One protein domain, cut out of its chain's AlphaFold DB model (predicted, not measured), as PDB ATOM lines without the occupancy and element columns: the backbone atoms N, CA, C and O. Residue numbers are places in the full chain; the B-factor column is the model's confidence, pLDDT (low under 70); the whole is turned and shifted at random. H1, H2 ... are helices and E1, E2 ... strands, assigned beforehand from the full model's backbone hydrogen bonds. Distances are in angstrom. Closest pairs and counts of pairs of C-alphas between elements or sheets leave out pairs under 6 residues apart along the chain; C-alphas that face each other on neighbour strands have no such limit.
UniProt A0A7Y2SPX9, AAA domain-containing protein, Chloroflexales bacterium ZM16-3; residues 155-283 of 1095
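AT A GLANCE: This is residues 155 to 283 of the 1095 residues of the protein "AAA domain-containing protein" of Chloroflexales bacterium ZM16-3 (UniProt A0A7Y2SPX9). A small three-strand sheet, E4, E3 and E5, has the short helix H3 over one face, near the middle of the domain, and the long helix H2 on the opposite face, beside the strands; H1 packs on H3 and on H2. Two separate strand hairpins, E1 with E2 and E6 with E7, make the opposite ends of the longest axis, and a long stretch with no named element, residues 169 to 188, leads from E2 back to H1. The printed part has 129 residues, with three named helices and seven named strands in the order E1, E2, H1, H2, E3, E4, H3, E5, E6, E7; the sheet's order is E4, E3, E5, all antiparallel. The class is mixed, helices and strands, with 62 residues, under half, in named elements. The whole is compact, with a radius of gyration of the C-alphas of 14.4 A and spans of 44 by 30 by 28 A.

IN THESE COORDINATES: In the three-strand sheet, E3 is residues 224 to 229, 15.6 A from first to last C-alpha, beginning at C-alpha 224 at (39.259, 15.402, 32.306). E4 is residues 235 to 239, 13.4 A, and E5 is residues 251 to 253. H3 is residues 243 to 248, 8.7 A. H2, the longest helix, is residues 209 to 222, 19.9 A, and H1 is residues 189 to 200, 16.1 A. E1 is residues 158 to 160, beginning at C-alpha 158 at (45.925, 13.925, 20.324), and E2 is residues 166 to 168. E6 is residues 263 to 267, 12.2 A, and E7 is residues 271 to 275, 12.1 A, ending at C-alpha 275 at (22.474, 22.040, 22.869).

HOW THE PARTS SIT: E3 is the inner strand of its sheet. E3 and E4 form a hairpin, antiparallel at 141 degrees, with N 227 and O 236 within hydrogen-bond range at 2.9 A. E3 and E5 are antiparallel at 129 degrees, with N 228 and O 252 at 2.8 A. E4, H3 and E5 make a split strand-helix-strand unit, two strands of one sheet that are not neighbours, with a helix between them along the chain and E3 between them in the sheet; its crossover is right-handed. H3 is on the sheet at a height of 8.4 A, over E3 and along the strands, at 6 degrees to E3 on the local plane. H2 is on the opposite face at a height of 4.7 A, over none of the strands; its closest C-alphas to E3 are those of Ala 219 and Val 225, 5.3 A apart. H1, not on the sheet, touches H3 at a shallow tilt of 28 degrees, the same way, the closest C-alphas being those of Ile 192 and Ala 244, 6.5 A apart. With residues 189 to 193 alone H1 touches H2, the C-alphas of Ser 189 and Ala 213 being closest at 5.0 A; their lines are only just about perpendicular, at 70.5 degrees. In H1, H2 and H3 every O i to N i+4 pair is within hydrogen-bond range. The hairpin E6 and E7 is antiparallel at 142 degrees, with N 265 and O 273 at 3.0 A; the closest C-alphas of E7 and H3 are those of Val 273 and Thr 248, 6.7 A apart. Residues 265 to 266 of E6 also pair, antiparallel, with residues 282 to 283. The hairpin E1 and E2 is antiparallel at 145 degrees, with N 159 and O 167 at 2.9 A; both strands are apart from H2, H3 and the three-strand sheet.

THE WHOLE: The C-alphas farthest apart are those of Leu 163 and Glu 260, at 47.0 A. The printed part, residues 155 to 283, has no cut. The link from E2 to H1, 20 residues, is long. The mean pLDDT of the printed part is 78.9; it is under 70 at residues 160 to 164, 177 to 180, 230 to 234, 258, 260 to 261 and 268 to 271.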
ATOM      1  N   LEU A 155      38.801  10.048  25.795       77.12
ATOM      2  CA  LEU A 155      38.789  10.741  24.510       77.12
ATOM      3  C   LEU A 155      39.724  11.957  24.554       77.12
ATOM      4  O   LEU A 155      39.492  12.914  25.296       77.12
ATOM      5  N   SER A 156      40.756  11.928  23.709       80.50
ATOM      6  CA  SER A 156      41.670  13.047  23.454       80.50
ATOM      7  C   SER A 156      41.717  13.359  21.960       80.50
ATOM      8  O   SER A 156      41.515  12.483  21.118       80.50
ATOM      9  N   ALA A 157      41.984  14.622  21.615       75.94
ATOM     10  CA  ALA A 157      42.212  15.023  20.233       75.94
ATOM     11  C   ALA A 157      43.660  14.759  19.781       75.94
ATOM     12  O   ALA A 157      43.973  15.007  18.617       75.94
ATOM     13  N   ILE A 158      44.545  14.281  20.660       76.12
ATOM     14  CA  ILE A 158      45.925  13.925  20.324       76.12
ATOM     15  C   ILE A 158      45.957  12.526  19.691       76.12
ATOM     16  O   ILE A 158      45.508  11.556  20.294       76.12
ATOM     17  N   ARG A 159      46.520  12.406  18.484       73.19
ATOM     18  CA  ARG A 159      46.784  11.122  17.815       73.19
ATOM     19  C   ARG A 159      48.251  10.980  17.435       73.19
ATOM     20  O   ARG A 159      48.915  11.972  17.138       73.19
ATOM     21  N   GLN A 160      48.726   9.739  17.420       69.81
ATOM     22  CA  GLN A 160      50.049   9.378  16.926       69.81
ATOM     23  C   GLN A 160      49.994   9.170  15.404       69.81
ATOM     24  O   GLN A 160      49.167   8.409  14.906       69.81
ATOM     25  N   GLU A 161      50.841   9.877  14.658       67.50
ATOM     26  CA  GLU A 161      50.991   9.719  13.206       67.50
ATOM     27  C   GLU A 161      51.935   8.548  12.864       67.50
ATOM     28  O   GLU A 161      52.675   8.064  13.718       67.50
ATOM     29  N   VAL A 162      51.971   8.149  11.584       48.22
ATOM     30  CA  VAL A 162      52.781   7.043  11.014       48.22
ATOM     31  C   VAL A 162      54.276   7.111  11.388       48.22
ATOM     32  O   VAL A 162      54.947   6.088  11.459       48.22
ATOM     33  N   LEU A 163      54.800   8.308  11.679       57.78
ATOM     34  CA  LEU A 163      56.194   8.545  12.094       57.78
ATOM     35  C   LEU A 163      56.389   8.621  13.623       57.78
ATOM     36  O   LEU A 163      57.400   9.147  14.088       57.78
ATOM     37  N   GLY A 164      55.406   8.196  14.416       66.44
ATOM     38  CA  GLY A 164      55.470   8.168  15.880       66.44
ATOM     39  C   GLY A 164      55.296   9.523  16.585       66.44
ATOM     40  O   GLY A 164      55.364   9.578  17.814       66.44
ATOM     41  N   ARG A 165      55.056  10.618  15.848       74.31
ATOM     42  CA  ARG A 165      54.842  11.972  16.402       74.31
ATOM     43  C   ARG A 165      53.373  12.192  16.753       74.31
ATOM     44  O   ARG A 165      52.494  11.719  16.045       74.31
ATOM     45  N   HIS A 166      53.111  12.949  17.813       78.75
ATOM     46  CA  HIS A 166      51.755  13.218  18.290       78.75
ATOM     47  C   HIS A 166      51.257  14.577  17.779       78.75
ATOM     48  O   HIS A 166      51.963  15.584  17.891       78.75
ATOM     49  N   ARG A 167      50.040  14.628  17.228       81.50
ATOM     50  CA  ARG A 167      49.384  15.865  16.774       81.50
ATOM     51  C   ARG A 167      47.959  15.979  17.280       81.50
ATOM     52  O   ARG A 167      47.250  14.989  17.415       81.50
ATOM     53  N   CYS A 168      47.525  17.215  17.494       80.19
ATOM     54  CA  CYS A 168      46.132  17.526  17.771       80.19
ATOM     55  C   CYS A 168      45.290  17.541  16.493       80.19
ATOM     56  O   CYS A 168      45.507  18.382  15.623       80.19
ATOM     57  N   MET A 169      44.254  16.712  16.433       73.50
ATOM     58  CA  MET A 169      43.265  16.682  15.349       73.50
ATOM     59  C   MET A 169      42.392  17.946  15.290       73.50
ATOM     60  O   MET A 169      41.771  18.230  14.271       73.50
ATOM     61  N   GLY A 170      42.332  18.726  16.375       72.25
ATOM     62  CA  GLY A 170      41.632  20.009  16.407       72.25
ATOM     63  C   GLY A 170      42.403  21.127  15.704       72.25
ATOM     64  O   GLY A 170      41.860  21.794  14.825       72.25
ATOM     65  N   CYS A 171      43.666  21.341  16.088       77.44
ATOM     66  CA  CYS A 171      44.463  22.491  15.642       77.44
ATOM     67  C   CYS A 171      45.657  22.160  14.731       77.44
ATOM     68  O   CYS A 171      46.334  23.081  14.278       77.44
ATOM     69  N   GLY A 172      45.956  20.882  14.491       76.69
ATOM     70  CA  GLY A 172      47.061  20.413  13.644       76.69
ATOM     71  C   GLY A 172      48.468  20.584  14.237       76.69
ATOM     72  O   GLY A 172      49.455  20.193  13.606       76.69
ATOM     73  N   ARG A 173      48.597  21.163  15.439       81.69
ATOM     74  CA  ARG A 173      49.891  21.382  16.107       81.69
ATOM     75  C   ARG A 173      50.401  20.102  16.766       81.69
ATOM     76  O   ARG A 173      49.614  19.256  17.191       81.69
ATOM     77  N   PHE A 174      51.725  19.989  16.859       79.69
ATOM     78  CA  PHE A 174      52.376  18.921  17.611       79.69
ATOM     79  C   PHE A 174      52.031  19.013  19.099       79.69
ATOM     80  O   PHE A 174      51.935  20.109  19.656       79.69
ATOM     81  N   ALA A 175      51.847  17.855  19.720       75.81
ATOM     82  CA  ALA A 175      51.512  17.703  21.127       75.81
ATOM     83  C   ALA A 175      52.489  16.715  21.790       75.81
ATOM     84  O   ALA A 175      53.060  15.873  21.096       75.81
ATOM     85  N   PRO A 176      52.720  16.805  23.109       71.44
ATOM     86  CA  PRO A 176      53.449  15.773  23.834       71.44
ATOM     87  C   PRO A 176      52.639  14.465  23.882       71.44
ATOM     88  O   PRO A 176      51.412  14.484  23.827       71.44
ATOM     89  N   ALA A 177      53.335  13.326  23.989       60.12
ATOM     90  CA  ALA A 177      52.723  11.990  24.063       60.12
ATOM     91  C   ALA A 177      51.878  11.778  25.332       60.12
ATOM     92  O   ALA A 177      50.972  10.951  25.357       60.12
ATOM     93  N   GLN A 178      52.184  12.533  26.389       56.69
ATOM     94  CA  GLN A 178      51.458  12.556  27.652       56.69
ATOM     95  C   GLN A 178      51.276  14.018  28.078       56.69
ATOM     96  O   GLN A 178      52.226  14.800  28.037       56.69
ATOM     97  N   GLY A 179      50.055  14.385  28.475       54.56
ATOM     98  CA  GLY A 179      49.695  15.737  28.913       54.56
ATOM     99  C   GLY A 179      48.805  16.504  27.928       54.56
ATOM    100  O   GLY A 179      48.676  16.156  26.756       54.56
ATOM    101  N   SER A 180      48.159  17.562  28.420       54.38
ATOM    102  CA  SER A 180      47.318  18.436  27.604       54.38
ATOM    103  C   SER A 180      48.191  19.418  26.823       54.38
ATOM    104  O   SER A 180      48.975  20.181  27.385       54.38
ATOM    105  N   HIS A 181      48.069  19.424  25.498       72.69
ATOM    106  CA  HIS A 181      48.596  20.535  24.712       72.69
ATOM    107  C   HIS A 181      47.594  21.699  24.765       72.69
ATOM    108  O   HIS A 181      46.378  21.500  24.818       72.69
ATOM    109  N   LEU A 182      48.093  22.932  24.719       71.25
ATOM    110  CA  LEU A 182      47.245  24.124  24.674       71.25
ATOM    111  C   LEU A 182      46.649  24.283  23.271       71.25
ATOM    112  O   LEU A 182      47.219  24.950  22.405       71.25
ATOM    113  N   CYS A 183      45.507  23.639  23.031       79.31
ATOM    114  CA  CYS A 183      44.777  23.766  21.778       79.31
ATOM    115  C   CYS A 183      44.197  25.189  21.645       79.31
ATOM    116  O   CYS A 183      43.386  25.597  22.479       79.31
ATOM    117  N   PRO A 184      44.517  25.947  20.576       81.44
ATOM    118  CA  PRO A 184      43.921  27.264  20.342       81.44
ATOM    119  C   PRO A 184      42.390  27.241  20.219       81.44
ATOM    120  O   PRO A 184      41.743  28.252  20.469       81.44
ATOM    121  N   GLN A 185      41.802  26.096  19.849       79.00
ATOM    122  CA  GLN A 185      40.347  25.927  19.737       79.00
ATOM    123  C   GLN A 185      39.648  25.737  21.089       79.00
ATOM    124  O   GLN A 185      38.427  25.809  21.147       79.00
ATOM    125  N   THR A 186      40.398  25.509  22.168       83.06
ATOM    126  CA  THR A 186      39.872  25.340  23.533       83.06
ATOM    127  C   THR A 186      40.602  26.260  24.516       83.06
ATOM    128  O   THR A 186      40.720  25.963  25.705       83.06
ATOM    129  N   ALA A 187      41.126  27.389  24.024       83.31
ATOM    130  CA  ALA A 187      41.851  28.368  24.834       83.31
ATOM    131  C   ALA A 187      40.903  29.190  25.727       83.31
ATOM    132  O   ALA A 187      41.214  29.489  26.882       83.31
ATOM    133  N   THR A 188      39.718  29.512  25.211       88.44
ATOM    134  CA  THR A 188      38.664  30.287  25.878       88.44
ATOM    135  C   THR A 188      37.287  29.701  25.564       88.44
ATOM    136  O   THR A 188      37.106  29.050  24.534       88.44
ATOM    137  N   SER A 189      36.291  29.974  26.407       88.81
ATOM    138  CA  SER A 189      34.892  29.587  26.165       88.81
ATOM    139  C   SER A 189      34.371  30.126  24.825       88.81
ATOM    140  O   SER A 189      33.719  29.410  24.068       88.81
ATOM    141  N   ARG A 190      34.792  31.337  24.445       87.94
ATOM    142  CA  ARG A 190      34.482  31.942  23.144       87.94
ATOM    143  C   ARG A 190      35.110  31.208  21.956       87.94
ATOM    144  O   ARG A 190      34.484  31.107  20.906       87.94
ATOM    145  N   THR A 191      36.336  30.698  22.088       87.56
ATOM    146  CA  THR A 191      37.013  29.982  20.986       87.56
ATOM    147  C   THR A 191      36.425  28.594  20.763       87.56
ATOM    148  O   THR A 191      36.208  28.224  19.608       87.56
ATOM    149  N   ILE A 192      36.064  27.869  21.830       88.19
ATOM    150  CA  ILE A 192      35.345  26.594  21.693       88.19
ATOM    151  C   ILE A 192      33.918  26.811  21.171       88.19
ATOM    152  O   ILE A 192      33.485  26.082  20.282       88.19
ATOM    153  N   GLN A 193      33.226  27.872  21.606       91.69
ATOM    154  CA  GLN A 193      31.922  28.262  21.059       91.69
ATOM    155  C   GLN A 193      32.013  28.545  19.551       91.69
ATOM    156  O   GLN A 193      31.256  27.974  18.773       91.69
ATOM    157  N   GLN A 194      32.987  29.348  19.108       87.88
ATOM    158  CA  GLN A 194      33.218  29.613  17.682       87.88
ATOM    159  C   GLN A 194      33.568  28.343  16.890       87.88
ATOM    160  O   GLN A 194      33.163  28.208  15.732       87.88
ATOM    161  N   ALA A 195      34.317  27.410  17.487       84.81
ATOM    162  CA  ALA A 195      34.634  26.129  16.862       84.81
ATOM    163  C   ALA A 195      33.377  25.262  16.678       84.81
ATOM    164  O   ALA A 195      33.186  24.701  15.597       84.81
ATOM    165  N   LEU A 196      32.498  25.203  17.685       88.19
ATOM    166  CA  LEU A 196      31.218  24.491  17.619       88.19
ATOM    167  C   LEU A 196      30.264  25.139  16.610       88.19
ATOM    168  O   LEU A 196      29.730  24.435  15.757       88.19
ATOM    169  N   MET A 197      30.133  26.470  16.611       89.31
ATOM    170  CA  MET A 197      29.334  27.207  15.621       89.31
ATOM    171  C   MET A 197      29.785  26.901  14.192       89.31
ATOM    172  O   MET A 197      28.964  26.635  13.322       89.31
ATOM    173  N   ARG A 198      31.099  26.888  13.937       83.75
ATOM    174  CA  ARG A 198      31.640  26.611  12.599       83.75
ATOM    175  C   ARG A 198      31.411  25.165  12.157       83.75
ATOM    176  O   ARG A 198      31.145  24.930  10.984       83.75
ATOM    177  N   ARG A 199      31.546  24.202  13.077       82.81
ATOM    178  CA  ARG A 199      31.446  22.760  12.781       82.81
ATOM    179  C   ARG A 199      30.008  22.257  12.698       82.81
ATOM    180  O   ARG A 199      29.734  21.375  11.893       82.81
ATOM    181  N   LEU A 200      29.123  22.797  13.532       83.06
ATOM    182  CA  LEU A 200      27.727  22.374  13.653       83.06
ATOM    183  C   LEU A 200      26.756  23.344  12.970       83.06
ATOM    184  O   LEU A 200      25.583  23.026  12.854       83.06
ATOM    185  N   LYS A 201      27.220  24.512  12.504       85.06
ATOM    186  CA  LYS A 201      26.381  25.571  11.910       85.06
ATOM    187  C   LYS A 201      25.232  26.027  12.829       85.06
ATOM    188  O   LYS A 201      24.163  26.385  12.353       85.06
ATOM    189  N   VAL A 202      25.467  26.032  14.142       85.69
ATOM    190  CA  VAL A 202      24.509  26.486  15.169       85.69
ATOM    191  C   VAL A 202      24.764  27.938  15.588       85.69
ATOM    192  O   VAL A 202      25.908  28.401  15.493       85.69
ATOM    193  N   PRO A 203      23.748  28.675  16.082       88.00
ATOM    194  CA  PRO A 203      23.939  30.012  16.637       88.00
ATOM    195  C   PRO A 203      24.767  29.973  17.929       88.00
ATOM    196  O   PRO A 203      24.804  28.971  18.641       88.00
ATOM    197  N   ALA A 204      25.399  31.098  18.276       85.00
ATOM    198  CA  ALA A 204      26.193  31.219  19.504       85.00
ATOM    199  C   ALA A 204      25.371  30.927  20.775       85.00
ATOM    200  O   ALA A 204      25.904  30.403  21.752       85.00
ATOM    201  N   SER A 205      24.068  31.231  20.747       87.25
ATOM    202  CA  SER A 205      23.139  30.959  21.845       87.25
ATOM    203  C   SER A 205      23.077  29.476  22.215       87.25
ATOM    204  O   SER A 205      22.903  29.190  23.395       87.25
ATOM    205  N   ALA A 206      23.294  28.559  21.261       88.06
ATOM    206  CA  ALA A 206      23.187  27.110  21.459       88.06
ATOM    207  C   ALA A 206      24.139  26.554  22.527       88.06
ATOM    208  O   ALA A 206      23.813  25.596  23.233       88.06
ATOM    209  N   TYR A 207      25.298  27.198  22.681       91.25
ATOM    210  CA  TYR A 207      26.280  26.889  23.713       91.25
ATOM    211  C   TYR A 207      26.641  28.171  24.473       91.25
ATOM    212  O   TYR A 207      27.575  28.871  24.074       91.25
ATOM    213  N   PRO A 208      25.918  28.516  25.556       88.81
ATOM    214  CA  PRO A 208      26.166  29.731  26.322       88.81
ATOM    215  C   PRO A 208      27.594  29.791  26.874       88.81
ATOM    216  O   PRO A 208      28.093  28.823  27.453       88.81
ATOM    217  N   ASP A 209      28.228  30.959  26.755       85.44
ATOM    218  CA  ASP A 209      29.633  31.178  27.136       85.44
ATOM    219  C   ASP A 209      29.917  30.769  28.594       85.44
ATOM    220  O   ASP A 209      30.878  30.053  28.867       85.44
ATOM    221  N   GLY A 210      29.016  31.108  29.523       84.94
ATOM    222  CA  GLY A 210      29.141  30.740  30.939       84.94
ATOM    223  C   GLY A 210      29.011  29.236  31.233       84.94
ATOM    224  O   GLY A 210      29.531  28.760  32.243       84.94
ATOM    225  N   ALA A 211      28.339  28.454  30.381       85.31
ATOM    226  CA  ALA A 211      28.277  26.997  30.529       85.31
ATOM    227  C   ALA A 211      29.575  26.336  30.042       85.31
ATOM    228  O   ALA A 211      30.122  25.468  30.724       85.31
ATOM    229  N   LEU A 212      30.111  26.810  28.915       89.62
ATOM    230  CA  LEU A 212      31.400  26.369  28.384       89.62
ATOM    231  C   LEU A 212      32.565  26.780  29.296       89.62
ATOM    232  O   LEU A 212      33.467  25.980  29.525       89.62
ATOM    233  N   ALA A 213      32.532  27.981  29.879       87.62
ATOM    234  CA  ALA A 213      33.549  28.441  30.825       87.62
ATOM    235  C   ALA A 213      33.625  27.552  32.078       87.62
ATOM    236  O   ALA A 213      34.724  27.207  32.515       87.62
ATOM    237  N   ARG A 214      32.472  27.128  32.618       86.38
ATOM    238  CA  ARG A 214      32.401  26.190  33.752       86.38
ATOM    239  C   ARG A 214      32.955  24.813  33.392       86.38
ATOM    240  O   ARG A 214      33.792  24.297  34.122       86.38
ATOM    241  N   LEU A 215      32.564  24.278  32.235       87.75
ATOM    242  CA  LEU A 215      33.056  22.993  31.734       87.75
ATOM    243  C   LEU A 215      34.581  22.998  31.518       87.75
ATOM    244  O   LEU A 215      35.283  22.048  31.858       87.75
ATOM    245  N   MET A 216      35.118  24.096  30.984       87.88
ATOM    246  CA  MET A 216      36.559  24.269  30.801       87.88
ATOM    247  C   MET A 216      37.307  24.425  32.127       87.88
ATOM    248  O   MET A 216      38.431  23.940  32.237       87.88
ATOM    249  N   ALA A 217      36.722  25.103  33.118       84.88
ATOM    250  CA  ALA A 217      37.304  25.203  34.453       84.88
ATOM    251  C   ALA A 217      37.381  23.821  35.121       84.88
ATOM    252  O   ALA A 217      38.439  23.457  35.623       84.88
ATOM    253  N   GLU A 218      36.317  23.021  35.019       83.56
ATOM    254  CA  GLU A 218      36.284  21.638  35.507       83.56
ATOM    255  C   GLU A 218      37.376  20.781  34.853       83.56
ATOM    256  O   GLU A 218      38.191  20.185  35.553       83.56
ATOM    257  N   ALA A 219      37.484  20.809  33.520       84.44
ATOM    258  CA  ALA A 219      38.533  20.092  32.793       84.44
ATOM    259  C   ALA A 219      39.954  20.540  33.178       84.44
ATOM    260  O   ALA A 219      40.877  19.729  33.181       84.44
ATOM    261  N   ARG A 220      40.155  21.829  33.486       83.69
ATOM    262  CA  ARG A 220      41.455  22.366  33.927       83.69
ATOM    263  C   ARG A 220      41.814  21.921  35.342       83.69
ATOM    264  O   ARG A 220      42.988  21.695  35.605       83.69
ATOM    265  N   THR A 221      40.830  21.797  36.228       80.88
ATOM    266  CA  THR A 221      41.041  21.373  37.617       80.88
ATOM    267  C   THR A 221      41.185  19.855  37.739       80.88
ATOM    268  O   THR A 221      42.076  19.389  38.440       80.88
ATOM    269  N   ALA A 222      40.341  19.084  37.049       77.00
ATOM    270  CA  ALA A 222      40.284  17.623  37.152       77.00
ATOM    271  C   ALA A 222      41.093  16.886  36.063       77.00
ATOM    272  O   ALA A 222      41.202  15.662  36.088       77.00
ATOM    273  N   GLY A 223      41.633  17.602  35.072       77.12
ATOM    274  CA  GLY A 223      42.364  17.044  33.926       77.12
ATOM    275  C   GLY A 223      41.472  16.418  32.843       77.12
ATOM    276  O   GLY A 223      41.830  16.436  31.663       77.12
ATOM    277  N   THR A 224      40.292  15.917  33.215       85.44
ATOM    278  CA  THR A 224      39.259  15.402  32.306       85.44
ATOM    279  C   THR A 224      37.865  15.782  32.797       85.44
ATOM    280  O   THR A 224      37.690  16.120  33.966       85.44
ATOM    281  N   VAL A 225      36.873  15.714  31.911       86.19
ATOM    282  CA  VAL A 225      35.450  15.801  32.264       86.19
ATOM    283  C   VAL A 225      34.753  14.521  31.846       86.19
ATOM    284  O   VAL A 225      34.967  14.024  30.741       86.19
ATOM    285  N   THR A 226      33.896  13.996  32.714       87.06
ATOM    286  CA  THR A 226      33.055  12.850  32.377       87.06
ATOM    287  C   THR A 226      31.897  13.308  31.499       87.06
ATOM    288  O   THR A 226      31.100  14.171  31.872       87.06
ATOM    289  N   MET A 227      31.795  12.717  30.317       88.19
ATOM    290  CA  MET A 227      30.704  12.960  29.382       88.19
ATOM    291  C   MET A 227      30.023  11.638  29.053       88.19
ATOM    292  O   MET A 227      30.630  10.573  29.148       88.19
ATOM    293  N   ARG A 228      28.751  11.696  28.673       77.19
ATOM    294  CA  ARG A 228      27.963  10.522  28.322       77.19
ATOM    295  C   ARG A 228      27.330  10.697  26.962       77.19
ATOM    296  O   ARG A 228      26.736  11.738  26.689       77.19
ATOM    297  N   HIS A 229      27.446   9.697  26.103       77.50
ATOM    298  CA  HIS A 229      26.822   9.764  24.791       77.50
ATOM    299  C   HIS A 229      25.300   9.844  24.959       77.50
ATOM    300  O   HIS A 229      24.696   8.976  25.592       77.50
ATOM    301  N   ASN A 230      24.667  10.867  24.382       64.19
ATOM    302  CA  ASN A 230      23.220  11.079  24.479       64.19
ATOM    303  C   ASN A 230      22.414   9.850  24.009       64.19
ATOM    304  O   ASN A 230      21.411   9.500  24.628       64.19
ATOM    305  N   ILE A 231      22.861   9.184  22.939       54.53
ATOM    306  CA  ILE A 231      22.252   7.982  22.349       54.53
ATOM    307  C   ILE A 231      22.701   6.688  23.048       54.53
ATOM    308  O   ILE A 231      21.859   6.029  23.656       54.53
ATOM    309  N   THR A 232      23.989   6.325  23.002       54.31
ATOM    310  CA  THR A 232      24.467   5.012  23.490       54.31
ATOM    311  C   THR A 232      24.535   4.907  25.015       54.31
ATOM    312  O   THR A 232      24.626   3.811  25.555       54.31
ATOM    313  N   GLY A 233      24.495   6.036  25.729       59.12
ATOM    314  CA  GLY A 233      24.698   6.064  27.176       59.12
ATOM    315  C   GLY A 233      26.138   5.753  27.597       59.12
ATOM    316  O   GLY A 233      26.389   5.657  28.796       59.12
ATOM    317  N   GLU A 234      27.069   5.616  26.645       66.50
ATOM    318  CA  GLU A 234      28.478   5.326  26.906       66.50
ATOM    319  C   GLU A 234      29.119   6.465  27.717       66.50
ATOM    320  O   GLU A 234      29.113   7.610  27.249       66.50
ATOM    321  N   PRO A 235      29.670   6.187  28.913       71.81
ATOM    322  CA  PRO A 235      30.464   7.153  29.657       71.81
ATOM    323  C   PRO A 235      31.904   7.196  29.131       71.81
ATOM    324  O   PRO A 235      32.538   6.163  28.921       71.81
ATOM    325  N   VAL A 236      32.443   8.401  28.967       77.94
ATOM    326  CA  VAL A 236      33.820   8.656  28.520       77.94
ATOM    327  C   VAL A 236      34.458   9.760  29.356       77.94
ATOM    328  O   VAL A 236      33.790  10.708  29.773       77.94
ATOM    329  N   HIS A 237      35.769   9.668  29.570       85.12
ATOM    330  CA  HIS A 237      36.555  10.766  30.132       85.12
ATOM    331  C   HIS A 237      37.111  11.616  28.996       85.12
ATOM    332  O   HIS A 237      37.761  11.097  28.100       85.12
ATOM    333  N   VAL A 238      36.871  12.921  28.996       85.31
ATOM    334  CA  VAL A 238      37.249  13.795  27.878       85.31
ATOM    335  C   VAL A 238      38.282  14.810  28.341       85.31
ATOM    336  O   VAL A 238      38.056  15.533  29.310       85.31
ATOM    337  N   THR A 239      39.424  14.874  27.658       86.06
ATOM    338  CA  THR A 239      40.451  15.892  27.929       86.06
ATOM    339  C   THR A 239      40.027  17.258  27.381       86.06
ATOM    340  O   THR A 239      39.172  17.357  26.499       86.06
ATOM    341  N   LEU A 240      40.646  18.343  27.866       84.88
ATOM    342  CA  LEU A 240      40.300  19.707  27.436       84.88
ATOM    343  C   LEU A 240      40.359  19.885  25.907       84.88
ATOM    344  O   LEU A 240      39.496  20.543  25.335       84.88
ATOM    345  N   ASP A 241      41.337  19.273  25.241       81.25
ATOM    346  CA  ASP A 241      41.501  19.301  23.786       81.25
ATOM    347  C   ASP A 241      40.502  18.408  23.028       81.25
ATOM    348  O   ASP A 241      40.171  18.702  21.878       81.25
ATOM    349  N   GLY A 242      39.986  17.352  23.669       81.25
ATOM    350  CA  GLY A 242      38.952  16.463  23.134       81.25
ATOM    351  C   GLY A 242      37.526  17.012  23.264       81.25
ATOM    352  O   GLY A 242      36.605  16.487  22.644       81.25
ATOM    353  N   MET A 243      37.325  18.093  24.021       86.56
ATOM    354  CA  MET A 243      35.999  18.595  24.404       86.56
ATOM    355  C   MET A 243      35.125  19.013  23.217       86.56
ATOM    356  O   MET A 243      33.959  18.630  23.131       86.56
ATOM    357  N   ALA A 244      35.693  19.757  22.264       83.50
ATOM    358  CA  ALA A 244      34.967  20.155  21.059       83.50
ATOM    359  C   ALA A 244      34.593  18.941  20.194       83.50
ATOM    360  O   ALA A 244      33.537  18.937  19.572       83.50
ATOM    361  N   LEU A 245      35.449  17.913  20.162       82.94
ATOM    362  CA  LEU A 245      35.206  16.678  19.418       82.94
ATOM    363  C   LEU A 245      34.073  15.866  20.061       82.94
ATOM    364  O   LEU A 245      33.128  15.499  19.368       82.94
ATOM    365  N   ALA A 246      34.123  15.666  21.378       84.94
ATOM    366  CA  ALA A 246      33.109  14.921  22.115       84.94
ATOM    367  C   ALA A 246      31.714  15.560  21.987       84.94
ATOM    368  O   ALA A 246      30.747  14.868  21.672       84.94
ATOM    369  N   LEU A 247      31.608  16.889  22.124       87.06
ATOM    370  CA  LEU A 247      30.340  17.608  21.932       87.06
ATOM    371  C   LEU A 247      29.793  17.444  20.505       87.06
ATOM    372  O   LEU A 247      28.597  17.225  20.325       87.06
ATOM    373  N   THR A 248      30.657  17.486  19.482       82.25
ATOM    374  CA  THR A 248      30.231  17.251  18.087       82.25
ATOM    375  C   THR A 248      29.819  15.807  17.804       82.25
ATOM    376  O   THR A 248      29.107  15.570  16.835       82.25
ATOM    377  N   GLN A 249      30.260  14.861  18.635       77.06
ATOM    378  CA  GLN A 249      29.925  13.438  18.553       77.06
ATOM    379  C   GLN A 249      28.701  13.069  19.404       77.06
ATOM    380  O   GLN A 249      28.400  11.895  19.548       77.06
ATOM    381  N   GLY A 250      27.993  14.046  19.983       78.06
ATOM    382  CA  GLY A 250      26.771  13.784  20.753       78.06
ATOM    383  C   GLY A 250      27.001  13.427  22.225       78.06
ATOM    384  O   GLY A 250      26.048  13.102  22.937       78.06
ATOM    385  N   PHE A 251      28.232  13.526  22.733       85.94
ATOM    386  CA  PHE A 251      28.490  13.373  24.163       85.94
ATOM    387  C   PHE A 251      28.016  14.607  24.942       85.94
ATOM    388  O   PHE A 251      28.303  15.746  24.579       85.94
ATOM    389  N   VAL A 252      27.308  14.373  26.043       88.19
ATOM    390  CA  VAL A 252      26.761  15.383  26.954       88.19
ATOM    391  C   VAL A 252      27.572  15.364  28.250       88.19
ATOM    392  O   VAL A 252      27.723  14.295  28.841       88.19
ATOM    393  N   PRO A 253      28.097  16.504  28.730       88.88
ATOM    394  CA  PRO A 253      28.701  16.578  30.055       88.88
ATOM    395  C   PRO A 253      27.705  16.193  31.145       88.88
ATOM    396  O   PRO A 253      26.565  16.657  31.129       88.88
ATOM    397  N   THR A 254      28.141  15.416  32.133       81.50
ATOM    398  CA  THR A 254      27.293  15.051  33.283       81.50
ATOM    399  C   THR A 254      26.755  16.284  34.012       81.50
ATOM    400  O   THR A 254      25.603  16.296  34.434       81.50
ATOM    401  N   ALA A 255      27.541  17.364  34.069       80.62
ATOM    402  CA  ALA A 255      27.145  18.650  34.643       80.62
ATOM    403  C   ALA A 255      25.962  19.335  33.924       80.62
ATOM    404  O   ALA A 255      25.392  20.285  34.458       80.62
ATOM    405  N   TRP A 256      25.615  18.910  32.706       82.94
ATOM    406  CA  TRP A 256      24.497  19.463  31.935       82.94
ATOM    407  C   TRP A 256      23.231  18.606  32.039       82.94
ATOM    408  O   TRP A 256      22.152  19.079  31.675       82.94
ATOM    409  N   GLU A 257      23.322  17.376  32.556       75.38
ATOM    410  CA  GLU A 257      22.164  16.496  32.720       75.38
ATOM    411  C   GLU A 257      21.122  17.133  33.658       75.38
ATOM    412  O   GLU A 257      21.427  17.532  34.778       75.38
ATOM    413  N   GLY A 258      19.876  17.246  33.187       63.53
ATOM    414  CA  GLY A 258      18.779  17.865  33.943       63.53
ATOM    415  C   GLY A 258      18.719  19.397  33.885       63.53
ATOM    416  O   GLY A 258      17.855  19.982  34.531       63.53
ATOM    417  N   SER A 259      19.587  20.055  33.110       75.25
ATOM    418  CA  SER A 259      19.471  21.497  32.852       75.25
ATOM    419  C   SER A 259      18.219  21.800  32.019       75.25
ATOM    420  O   SER A 259      18.009  21.165  30.988       75.25
ATOM    421  N   GLU A 260      17.426  22.806  32.412       63.19
ATOM    422  CA  GLU A 260      16.141  23.155  31.765       63.19
ATOM    423  C   GLU A 260      16.255  23.496  30.265       63.19
ATOM    424  O   GLU A 260      15.285  23.361  29.525       63.19
ATOM    425  N   GLY A 261      17.441  23.904  29.800       69.44
ATOM    426  CA  GLY A 261      17.718  24.219  28.394       69.44
ATOM    427  C   GLY A 261      18.329  23.080  27.569       69.44
ATOM    428  O   GLY A 261      18.574  23.267  26.380       69.44
ATOM    429  N   LEU A 262      18.613  21.912  28.164       81.50
ATOM    430  CA  LEU A 262      19.231  20.802  27.436       81.50
ATOM    431  C   LEU A 262      18.217  20.171  26.470       81.50
ATOM    432  O   LEU A 262      17.315  19.444  26.881       81.50
ATOM    433  N   ALA A 263      18.408  20.410  25.178       80.69
ATOM    434  CA  ALA A 263      17.571  19.888  24.108       80.69
ATOM    435  C   ALA A 263      18.421  19.177  23.049       80.69
ATOM    436  O   ALA A 263      19.580  19.524  22.815       80.69
ATOM    437  N   GLN A 264      17.840  18.168  22.404       81.75
ATOM    438  CA  GLN A 264      18.427  17.564  21.210       81.75
ATOM    439  C   GLN A 264      17.917  18.332  20.007       81.75
ATOM    440  O   GLN A 264      16.707  18.514  19.871       81.75
ATOM    441  N   VAL A 265      18.830  18.781  19.155       79.50
ATOM    442  CA  VAL A 265      18.473  19.523  17.950       79.50
ATOM    443  C   VAL A 265      19.133  18.914  16.732       79.50
ATOM    444  O   VAL A 265      20.251  18.399  16.798       79.50
ATOM    445  N   GLU A 266      18.423  18.984  15.617       79.00
ATOM    446  CA  GLU A 266      18.969  18.654  14.314       79.00
ATOM    447  C   GLU A 266      19.744  19.855  13.762       79.00
ATOM    448  O   GLU A 266      19.267  20.992  13.772       79.00
ATOM    449  N   VAL A 267      20.966  19.604  13.297       79.00
ATOM    450  CA  VAL A 267      21.839  20.602  12.675       79.00
ATOM    451  C   VAL A 267      22.212  20.180  11.256       79.00
ATOM    452  O   VAL A 267      22.021  19.029  10.863       79.00
ATOM    453  N   GLY A 268      22.747  21.115  10.463       61.56
ATOM    454  CA  GLY A 268      22.989  20.908   9.031       61.56
ATOM    455  C   GLY A 268      23.714  19.594   8.703       61.56
ATOM    456  O   GLY A 268      24.757  19.291   9.283       61.56
ATOM    457  N   GLY A 269      23.168  18.842   7.742       59.69
ATOM    458  CA  GLY A 269      23.646  17.506   7.371       59.69
ATOM    459  C   GLY A 269      23.031  16.356   8.179       59.69
ATOM    460  O   GLY A 269      23.659  15.306   8.261       59.69
ATOM    461  N   GLY A 270      21.855  16.550   8.795       58.56
ATOM    462  CA  GLY A 270      21.099  15.499   9.496       58.56
ATOM    463  C   GLY A 270      21.710  15.053  10.828       58.56
ATOM    464  O   GLY A 270      21.414  13.968  11.322       58.56
ATOM    465  N   ARG A 271      22.612  15.854  11.412       67.50
ATOM    466  CA  ARG A 271      23.290  15.498  12.666       67.50
ATOM    467  C   ARG A 271      22.435  15.895  13.859       67.50
ATOM    468  O   ARG A 271      21.971  17.027  13.929       67.50
ATOM    469  N   ILE A 272      22.314  14.998  14.833       74.50
ATOM    470  CA  ILE A 272      21.633  15.276  16.100       74.50
ATOM    471  C   ILE A 272      22.686  15.618  17.149       74.50
ATOM    472  O   ILE A 272      23.546  14.793  17.460       74.50
ATOM    473  N   VAL A 273      22.614  16.825  17.708       79.56
ATOM    474  CA  VAL A 273      23.542  17.278  18.748       79.56
ATOM    475  C   VAL A 273      22.803  17.820  19.971       79.56
ATOM    476  O   VAL A 273      21.755  18.454  19.836       79.56
ATOM    477  N   PRO A 274      23.351  17.609  21.178       83.31
ATOM    478  CA  PRO A 274      22.843  18.246  22.379       83.31
ATOM    479  C   PRO A 274      23.247  19.724  22.407       83.31
ATOM    480  O   PRO A 274      24.425  20.065  22.252       83.31
ATOM    481  N   VAL A 275      22.276  20.600  22.654       87.50
ATOM    482  CA  VAL A 275      22.474  22.040  22.869       87.50
ATOM    483  C   VAL A 275      21.827  22.466  24.181       87.50
ATOM    484  O   VAL A 275      20.901  21.822  24.663       87.50
ATOM    485  N   LEU A 276      22.322  23.553  24.770       87.81
ATOM    486  CA  LEU A 276      21.775  24.133  26.004       87.81
ATOM    487  C   LEU A 276      20.736  25.230  25.740       87.81
ATOM    488  O   LEU A 276      20.169  25.785  26.679       87.81
ATOM    489  N   ASN A 277      20.544  25.587  24.472       87.50
ATOM    490  CA  ASN A 277      19.517  26.504  24.016       87.50
ATOM    491  C   ASN A 277      19.164  26.149  22.569       87.50
ATOM    492  O   ASN A 277      20.010  26.173  21.680       87.50
ATOM    493  N   ASP A 278      17.911  25.817  22.335       85.38
ATOM    494  CA  ASP A 278      17.383  25.399  21.042       85.38
ATOM    495  C   ASP A 278      16.717  26.539  20.260       85.38
ATOM    496  O   ASP A 278      16.095  26.295  19.233       85.38
ATOM    497  N   THR A 279      16.820  27.789  20.723       84.56
ATOM    498  CA  THR A 279      16.183  28.932  20.053       84.56
ATOM    499  C   THR A 279      16.646  29.018  18.597       84.56
ATOM    500  O   THR A 279      17.829  29.244  18.327       84.56
ATOM    501  N   GLY A 280      15.702  28.869  17.665       78.00
ATOM    502  CA  GLY A 280      15.967  28.871  16.223       78.00
ATOM    503  C   GLY A 280      16.508  27.549  15.663       78.00
ATOM    504  O   GLY A 280      17.019  27.549  14.546       78.00
ATOM    505  N   LEU A 281      16.418  26.446  16.415       84.00
ATOM    506  CA  LEU A 281      16.865  25.106  16.027       84.00
ATOM    507  C   LEU A 281      15.716  24.091  16.134       84.00
ATOM    508  O   LEU A 281      14.846  24.198  16.997       84.00
ATOM    509  N   THR A 282      15.714  23.084  15.262       80.62
ATOM    510  CA  THR A 282      14.664  22.056  15.228       80.62
ATOM    511  C   THR A 282      14.891  21.032  16.336       80.62
ATOM    512  O   THR A 282      15.870  20.287  16.290       80.62
ATOM    513  N   ARG A 283      13.999  20.974  17.336       78.25
ATOM    514  CA  ARG A 283      14.059  19.960  18.404       78.25
ATOM    515  C   ARG A 283      13.738  18.561  17.880       78.25
ATOM    516  O   ARG A 283      12.769  18.379  17.151       78.25
TER     517      ARG A 283